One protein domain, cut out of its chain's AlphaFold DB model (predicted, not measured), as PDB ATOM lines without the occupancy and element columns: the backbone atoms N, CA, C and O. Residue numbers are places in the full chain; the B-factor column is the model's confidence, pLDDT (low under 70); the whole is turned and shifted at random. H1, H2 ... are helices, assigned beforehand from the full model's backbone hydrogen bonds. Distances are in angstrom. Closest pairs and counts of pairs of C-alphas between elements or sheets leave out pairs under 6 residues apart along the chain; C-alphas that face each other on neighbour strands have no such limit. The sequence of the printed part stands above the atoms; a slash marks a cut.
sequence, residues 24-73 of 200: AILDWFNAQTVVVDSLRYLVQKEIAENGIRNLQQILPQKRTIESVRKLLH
ATOM      1  N   ALA A  24      12.681 -36.846 -37.100       94.25
ATOM      2  CA  ALA A  24      13.105 -38.013 -37.871       94.25
ATOM      3  C   ALA A  24      14.523 -37.869 -38.460       94.25
ATOM      4  O   ALA A  24      15.216 -38.869 -38.645       94.25
ATOM      5  N   ILE A  25      14.985 -36.639 -38.726       94.19
ATOM      6  CA  ILE A  25      16.374 -36.383 -39.129       94.19
ATOM      7  C   ILE A  25      17.300 -36.655 -37.939       94.19
ATOM      8  O   ILE A  25      18.305 -37.346 -38.096       94.19
ATOM      9  N   LEU A  26      16.945 -36.169 -36.745       95.88
ATOM     10  CA  LEU A  26      17.709 -36.417 -35.516       95.88
ATOM     11  C   LEU A  26      17.798 -37.915 -35.200       95.88
ATOM     12  O   LEU A  26      18.887 -38.425 -34.934       95.88
ATOM     13  N   ASP A  27      16.677 -38.626 -35.294       96.94
ATOM     14  CA  ASP A  27      16.606 -40.067 -35.055       96.94
ATOM     15  C   ASP A  27      17.465 -40.836 -36.065       96.94
ATOM     16  O   ASP A  27      18.194 -41.756 -35.690       96.94
ATOM     17  N   TRP A  28      17.464 -40.410 -37.335       96.44
ATOM     18  CA  TRP A  28      18.339 -40.986 -38.351       96.44
ATOM     19  C   TRP A  28      19.816 -40.825 -37.991       96.44
ATOM     20  O   TRP A  28      20.560 -41.800 -38.096       96.44
ATOM     21  N   PHE A  29      20.246 -39.645 -37.524       95.75
ATOM     22  CA  PHE A  29      21.631 -39.430 -37.079       95.75
ATOM     23  C   PHE A  29      21.997 -40.302 -35.884       95.75
ATOM     24  O   PHE A  29      23.067 -40.913 -35.887       95.75
ATOM     25  N   ASN A  30      21.108 -40.392 -34.897       96.56
ATOM     26  CA  ASN A  30      21.331 -41.177 -33.684       96.56
ATOM     27  C   ASN A  30      21.365 -42.689 -33.949       96.56
ATOM     28  O   ASN A  30      21.992 -43.427 -33.194       96.56
ATOM     29  N   ALA A  31      20.740 -43.155 -35.033       97.62
ATOM     30  CA  ALA A  31      20.800 -44.550 -35.453       97.62
ATOM     31  C   ALA A  31      22.143 -44.944 -36.106       97.62
ATOM     32  O   ALA A  31      22.400 -46.133 -36.292       97.62
ATOM     33  N   GLN A  32      23.002 -43.986 -36.476       96.81
ATOM     34  CA  GLN A  32      24.269 -44.283 -37.154       96.81
ATOM     35  C   GLN A  32      25.399 -44.551 -36.157       96.81
ATOM     36  O   GLN A  32      25.664 -43.745 -35.271       96.81
ATOM     37  N   THR A  33      26.173 -45.616 -36.378       97.06
ATOM     38  CA  THR A  33      27.429 -45.838 -35.637       97.06
ATOM     39  C   THR A  33      28.524 -44.859 -36.070       97.06
ATOM     40  O   THR A  33      29.289 -44.373 -35.240       97.06
ATOM     41  N   VAL A  34      28.603 -44.545 -37.373       95.69
ATOM     42  CA  VAL A  34      29.604 -43.629 -37.949       95.69
ATOM     43  C   VAL A  34      28.946 -42.696 -38.972       95.69
ATOM     44  O   VAL A  34      28.909 -42.975 -40.168       95.69
ATOM     45  N   VAL A  35      28.469 -41.537 -38.510       94.94
ATOM     46  CA  VAL A  35      27.729 -40.554 -39.332       94.94
ATOM     47  C   VAL A  35      28.474 -40.140 -40.607       94.94
ATOM     48  O   VAL A  35      27.873 -40.010 -41.670       94.94
ATOM     49  N   VAL A  36      29.790 -39.925 -40.522       93.94
ATOM     50  CA  VAL A  36      30.597 -39.461 -41.664       93.94
ATOM     51  C   VAL A  36      30.625 -40.490 -42.795       93.94
ATOM     52  O   VAL A  36      30.664 -40.104 -43.964       93.94
ATOM     53  N   ASP A  37      30.594 -41.779 -42.462       95.81
ATOM     54  CA  ASP A  37      30.586 -42.843 -43.461       95.81
ATOM     55  C   ASP A  37      29.208 -42.969 -44.121       95.81
ATOM     56  O   ASP A  37      29.109 -42.972 -45.347       95.81
ATOM     57  N   SER A  38      28.130 -42.887 -43.331       96.88
ATOM     58  CA  SER A  38      26.761 -42.816 -43.860       96.88
ATOM     59  C   SER A  38      26.578 -41.621 -44.809       96.88
ATOM     60  O   SER A  38      26.018 -41.760 -45.895       96.88
ATOM     61  N   LEU A  39      27.106 -40.441 -44.459       95.25
ATOM     62  CA  LEU A  39      27.083 -39.269 -45.343       95.25
ATOM     63  C   LEU A  39      27.910 -39.481 -46.620       95.25
ATOM     64  O   LEU A  39      27.486 -39.064 -47.699       95.25
ATOM     65  N   ARG A  40      29.072 -40.139 -46.523       95.88
ATOM     66  CA  ARG A  40      29.904 -40.480 -47.688       95.88
ATOM     67  C   ARG A  40      29.145 -41.384 -48.651       95.88
ATOM     68  O   ARG A  40      29.134 -41.090 -49.845       95.88
ATOM     69  N   TYR A  41      28.481 -42.413 -48.132       97.69
ATOM     70  CA  TYR A  41      27.641 -43.303 -48.924       97.69
ATOM     71  C   TYR A  41      26.527 -42.537 -49.650       97.69
ATOM     72  O   TYR A  41      26.368 -42.689 -50.859       97.69
ATOM     73  N   LEU A  42      25.802 -41.648 -48.958       96.50
ATOM     74  CA  LEU A  42      24.732 -40.854 -49.578       96.50
ATOM     75  C   LEU A  42      25.247 -39.953 -50.713       96.50
ATOM     76  O   LEU A  42      24.601 -39.843 -51.755       96.50
ATOM     77  N   VAL A  43      26.424 -39.342 -50.547       96.25
ATOM     78  CA  VAL A  43      27.066 -38.550 -51.611       96.25
ATOM     79  C   VAL A  43      27.489 -39.436 -52.783       96.25
ATOM     80  O   VAL A  43      27.276 -39.063 -53.935       96.25
ATOM     81  N   GLN A  44      28.068 -40.610 -52.517       97.81
ATOM     82  CA  GLN A  44      28.454 -41.563 -53.563       97.81
ATOM     83  C   GLN A  44      27.240 -42.062 -54.349       97.81
ATOM     84  O   GLN A  44      27.304 -42.108 -55.575       97.81
ATOM     85  N   LYS A  45      26.133 -42.369 -53.663       97.31
ATOM     86  CA  LYS A  45      24.866 -42.762 -54.285       97.31
ATOM     87  C   LYS A  45      24.343 -41.676 -55.223       97.31
ATOM     88  O   LYS A  45      24.035 -41.972 -56.371       97.31
ATOM     89  N   GLU A  46      24.317 -40.419 -54.776       96.06
ATOM     90  CA  GLU A  46      23.886 -39.298 -55.623       96.06
ATOM     91  C   GLU A  46      24.775 -39.140 -56.864       96.06
ATOM     92  O   GLU A  46      24.263 -38.950 -57.964       96.06
ATOM     93  N   ILE A  47      26.099 -39.259 -56.713       97.56
ATOM     94  CA  ILE A  47      27.033 -39.178 -57.845       97.56
ATOM     95  C   ILE A  47      26.828 -40.351 -58.812       97.56
ATOM     96  O   ILE A  47      26.900 -40.150 -60.021       97.56
ATOM     97  N   ALA A  48      26.574 -41.557 -58.303       97.75
ATOM     98  CA  ALA A  48      26.348 -42.735 -59.131       97.75
ATOM     99  C   ALA A  48      25.040 -42.642 -59.935       97.75
ATOM    100  O   ALA A  48      25.018 -43.016 -61.104       97.75
ATOM    101  N   GLU A  49      23.968 -42.125 -59.330       95.94
ATOM    102  CA  GLU A  49      22.645 -42.035 -59.964       95.94
ATOM    103  C   GLU A  49      22.500 -40.808 -60.872       95.94
ATOM    104  O   GLU A  49      21.868 -40.885 -61.922       95.94
ATOM    105  N   ASN A  50      23.073 -39.667 -60.479       96.00
ATOM    106  CA  ASN A  50      22.801 -38.371 -61.105       96.00
ATOM    107  C   ASN A  50      24.056 -37.619 -61.583       96.00
ATOM    108  O   ASN A  50      23.938 -36.531 -62.157       96.00
ATOM    109  N   GLY A  51      25.254 -38.154 -61.339       96.38
ATOM    110  CA  GLY A  51      26.517 -37.469 -61.608       96.38
ATOM    111  C   GLY A  51      26.821 -36.327 -60.630       96.38
ATOM    112  O   GLY A  51      26.146 -36.107 -59.624       96.38
ATOM    113  N   ILE A  52      27.883 -35.568 -60.917       96.25
ATOM    114  CA  ILE A  52      28.287 -34.422 -60.088       96.25
ATOM    115  C   ILE A  52      27.424 -33.208 -60.449       96.25
ATOM    116  O   ILE A  52      27.580 -32.627 -61.521       96.25
ATOM    117  N   ARG A  53      26.544 -32.782 -59.533       94.88
ATOM    118  CA  ARG A  53      25.662 -31.617 -59.727       94.88
ATOM    119  C   ARG A  53      25.428 -30.816 -58.447       94.88
ATOM    120  O   ARG A  53      25.628 -31.300 -57.336       94.88
ATOM    121  N   ASN A  54      24.985 -29.568 -58.598       92.44
ATOM    122  CA  ASN A  54      24.648 -28.710 -57.465       92.44
ATOM    123  C   ASN A  54      23.190 -28.915 -57.029       92.44
ATOM    124  O   ASN A  54      22.272 -28.337 -57.611       92.44
ATOM    125  N   LEU A  55      22.986 -29.671 -55.950       91.62
ATOM    126  CA  LEU A  55      21.653 -29.958 -55.411       91.62
ATOM    127  C   LEU A  55      20.850 -28.708 -55.021       91.62
ATOM    128  O   LEU A  55      19.627 -28.747 -55.067       91.62
ATOM    129  N   GLN A  56      21.498 -27.591 -54.678       89.56
ATOM    130  CA  GLN A  56      20.792 -26.355 -54.308       89.56
ATOM    131  C   GLN A  56      20.097 -25.669 -55.492       89.56
ATOM    132  O   GLN A  56      19.237 -24.825 -55.273       89.56
ATOM    133  N   GLN A  57      20.474 -25.995 -56.732       90.94
ATOM    134  CA  GLN A  57      19.815 -25.467 -57.935       90.94
ATOM    135  C   GLN A  57      18.607 -26.306 -58.358       90.94
ATOM    136  O   GLN A  57      17.792 -25.848 -59.149       90.94
ATOM    137  N   ILE A  58      18.520 -27.535 -57.849       89.00
ATOM    138  CA  ILE A  58      17.540 -28.538 -58.274       89.00
ATOM    139  C   ILE A  58      16.469 -28.711 -57.199       89.00
ATOM    140  O   ILE A  58      15.291 -28.860 -57.505       89.00
ATOM    141  N   LEU A  59      16.879 -28.690 -55.930       88.00
ATOM    142  CA  LEU A  59      15.995 -28.910 -54.798       88.00
ATOM    143  C   LEU A  59      15.548 -27.579 -54.180       88.00
ATOM    144  O   LEU A  59      16.363 -26.663 -54.040       88.00
ATOM    145  N   PRO A  60      14.287 -27.485 -53.725       88.06
ATOM    146  CA  PRO A  60      13.821 -26.329 -52.977       88.06
ATOM    147  C   PRO A  60      14.610 -26.175 -51.671       88.06
ATOM    148  O   PRO A  60      14.979 -27.155 -51.015       88.06
ATOM    149  N   GLN A  61      14.863 -24.921 -51.288       85.69
ATOM    150  CA  GLN A  61      15.668 -24.587 -50.109       85.69
ATOM    151  C   GLN A  61      14.992 -25.006 -48.797       85.69
ATOM    152  O   GLN A  61      15.668 -25.461 -47.879       85.69
ATOM    153  N   LYS A  62      13.669 -24.843 -48.706       86.69
ATOM    154  CA  LYS A  62      12.863 -25.311 -47.579       86.69
ATOM    155  C   LYS A  62      12.125 -26.563 -48.016       86.69
ATOM    156  O   LYS A  62      11.357 -26.516 -48.973       86.69
ATOM    157  N   ARG A  63      12.385 -27.666 -47.328       90.00
ATOM    158  CA  ARG A  63      11.805 -28.973 -47.620       90.00
ATOM    159  C   ARG A  63      11.567 -29.708 -46.316       90.00
ATOM    160  O   ARG A  63      12.411 -29.627 -45.431       90.00
ATOM    161  N   THR A  64      10.438 -30.397 -46.247       91.88
ATOM    162  CA  THR A  64      10.155 -31.398 -45.220       91.88
ATOM    163  C   THR A  64      10.345 -32.808 -45.764       91.88
ATOM    164  O   THR A  64      10.307 -32.988 -46.990       91.88
ATOM    165  N   ILE A  65      10.489 -33.820 -44.906       91.12
ATOM    166  CA  ILE A  65      10.567 -35.228 -45.348       91.12
ATOM    167  C   ILE A  65       9.378 -35.592 -46.250       91.12
ATOM    168  O   ILE A  65       9.560 -36.184 -47.315       91.12
ATOM    169  N   GLU A  66       8.170 -35.159 -45.889       89.56
ATOM    170  CA  GLU A  66       6.963 -35.381 -46.691       89.56
ATOM    171  C   GLU A  66       7.042 -34.730 -48.077       89.56
ATOM    172  O   GLU A  66       6.646 -35.328 -49.079       89.56
ATOM    173  N   SER A  67       7.567 -33.502 -48.157       89.94
ATOM    174  CA  SER A  67       7.713 -32.798 -49.437       89.94
ATOM    175  C   SER A  67       8.708 -33.501 -50.365       89.94
ATOM    176  O   SER A  67       8.475 -33.588 -51.571       89.94
ATOM    177  N   VAL A  68       9.782 -34.065 -49.802       89.94
ATOM    178  CA  VAL A  68      10.781 -34.830 -50.557       89.94
ATOM    179  C   VAL A  68      10.201 -36.169 -51.004       89.94
ATOM    180  O   VAL A  68      10.390 -36.549 -52.157       89.94
ATOM    181  N   ARG A  69       9.433 -36.853 -50.146       89.56
ATOM    182  CA  ARG A  69       8.746 -38.107 -50.499       89.56
ATOM    183  C   ARG A  69       7.828 -37.917 -51.709       89.56
ATOM    184  O   ARG A  69       7.877 -38.715 -52.643       89.56
ATOM    185  N   LYS A  70       7.060 -36.820 -51.728       88.06
ATOM    186  CA  LYS A  70       6.199 -36.441 -52.860       88.06
ATOM    187  C   LYS A  70       7.001 -36.175 -54.135       88.06
ATOM    188  O   LYS A  70       6.614 -36.651 -55.195       88.06
ATOM    189  N   LEU A  71       8.129 -35.466 -54.037       84.06
ATOM    190  CA  LEU A  71       8.995 -35.174 -55.187       84.06
ATOM    191  C   LEU A  71       9.598 -36.445 -55.807       84.06
ATOM    192  O   LEU A  71       9.731 -36.543 -57.024       84.06
ATOM    193  N   LEU A  72       9.956 -37.417 -54.968       82.94
ATOM    194  CA  LEU A  72      10.568 -38.673 -55.398       82.94
ATOM    195  C   LEU A  72       9.551 -39.734 -55.842       82.94
ATOM    196  O   LEU A  72       9.961 -40.838 -56.185       82.94
ATOM    197  N   HIS A  73       8.247 -39.424 -55.850       75.94
ATOM    198  CA  HIS A  73       7.171 -40.374 -56.172       75.94
ATOM    199  C   HIS A  73       7.261 -41.683 -55.373       75.94
ATOM    200  O   HIS A  73       6.847 -42.742 -55.840       75.94
TER     201      HIS A  73
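Overview. This is residues 24 to 73 of the 200 residues of an uncharacterized protein of Paenibacillus sonchi (UniProt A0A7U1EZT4). Four helices stand round an empty middle like an open ring: the long helix H2 makes one side, tight links at its two ends lead back to H1 and on to the little H3, which is level with the last part of H2 and off to its side, and H4 lies across the hollow from H2. The ring is loosely made, for no helix touches another, and it is nearly closed where H1 and H4 come near each other; residues 30 to 37, of which 35 to 37 belong to H2, stick out at one corner. The printed part has 50 residues, with four named helices in the order H1, H2, H3, H4 and no named strand, and its class is all helix. The whole is loose, with a radius of gyration of the C-alphas of 12.5 A, and it spans 30 by 24 by 19 A.

Arrangement. Begin with H2, residues 35 to 50, the longest helix. At its first residue look back to H1, residues 24 to 30: the two are close but not clearly touching, and their closest C-alphas, those of Phe 29 and Val 35, are 6.6 A apart. H1 and H2 run opposite ways at a steep tilt of 54 degrees, with their centres 16.8 A apart. Past Asn 50 you come to H3, residues 55 to 58, which is apart from H2. H4, residues 65 to 71, is apart from H2 and from H3. H1 and H4 are only just apart, with their closest C-alphas 8.4 A from each other, while H1 and H3 are apart. In H1, H2 and H4 every O i to N i+4 pair is within hydrogen-bond range; H3 is too short for such a pair, and its one O i to N i+3 pair is within range.

Along the chain. Find C-alpha 35 at (27.729, -40.554, -39.332); from there H2 runs 22.4 A to C-alpha 50 at (22.801, -38.371, -61.105), with z falling along the way. Before it, H1 starts at C-alpha 24, at (13.105, -38.013, -37.871), and runs 9.8 A to Asn 30. H3 runs 5.2 A from Leu 55 to Ile 58. H4 runs 10.0 A from Ile 65 to C-alpha 71 at (8.995, -35.174, -55.187).

Size, cuts and confidence. The two C-alphas farthest apart, those of Thr 33 and Gln 57, are 31.1 A apart, and those of Ala 24 and His 73, the first and last printed, are 19.4 A apart. Read from residue 24 to residue 73 and you will meet no cut. The links from H1 to H2 and from H2 to H3 are tight, the link from H3 to H4 is short, and no link is long. In the B-factor column the mean pLDDT of the printed part is 93.0, and no printed residue is under 70.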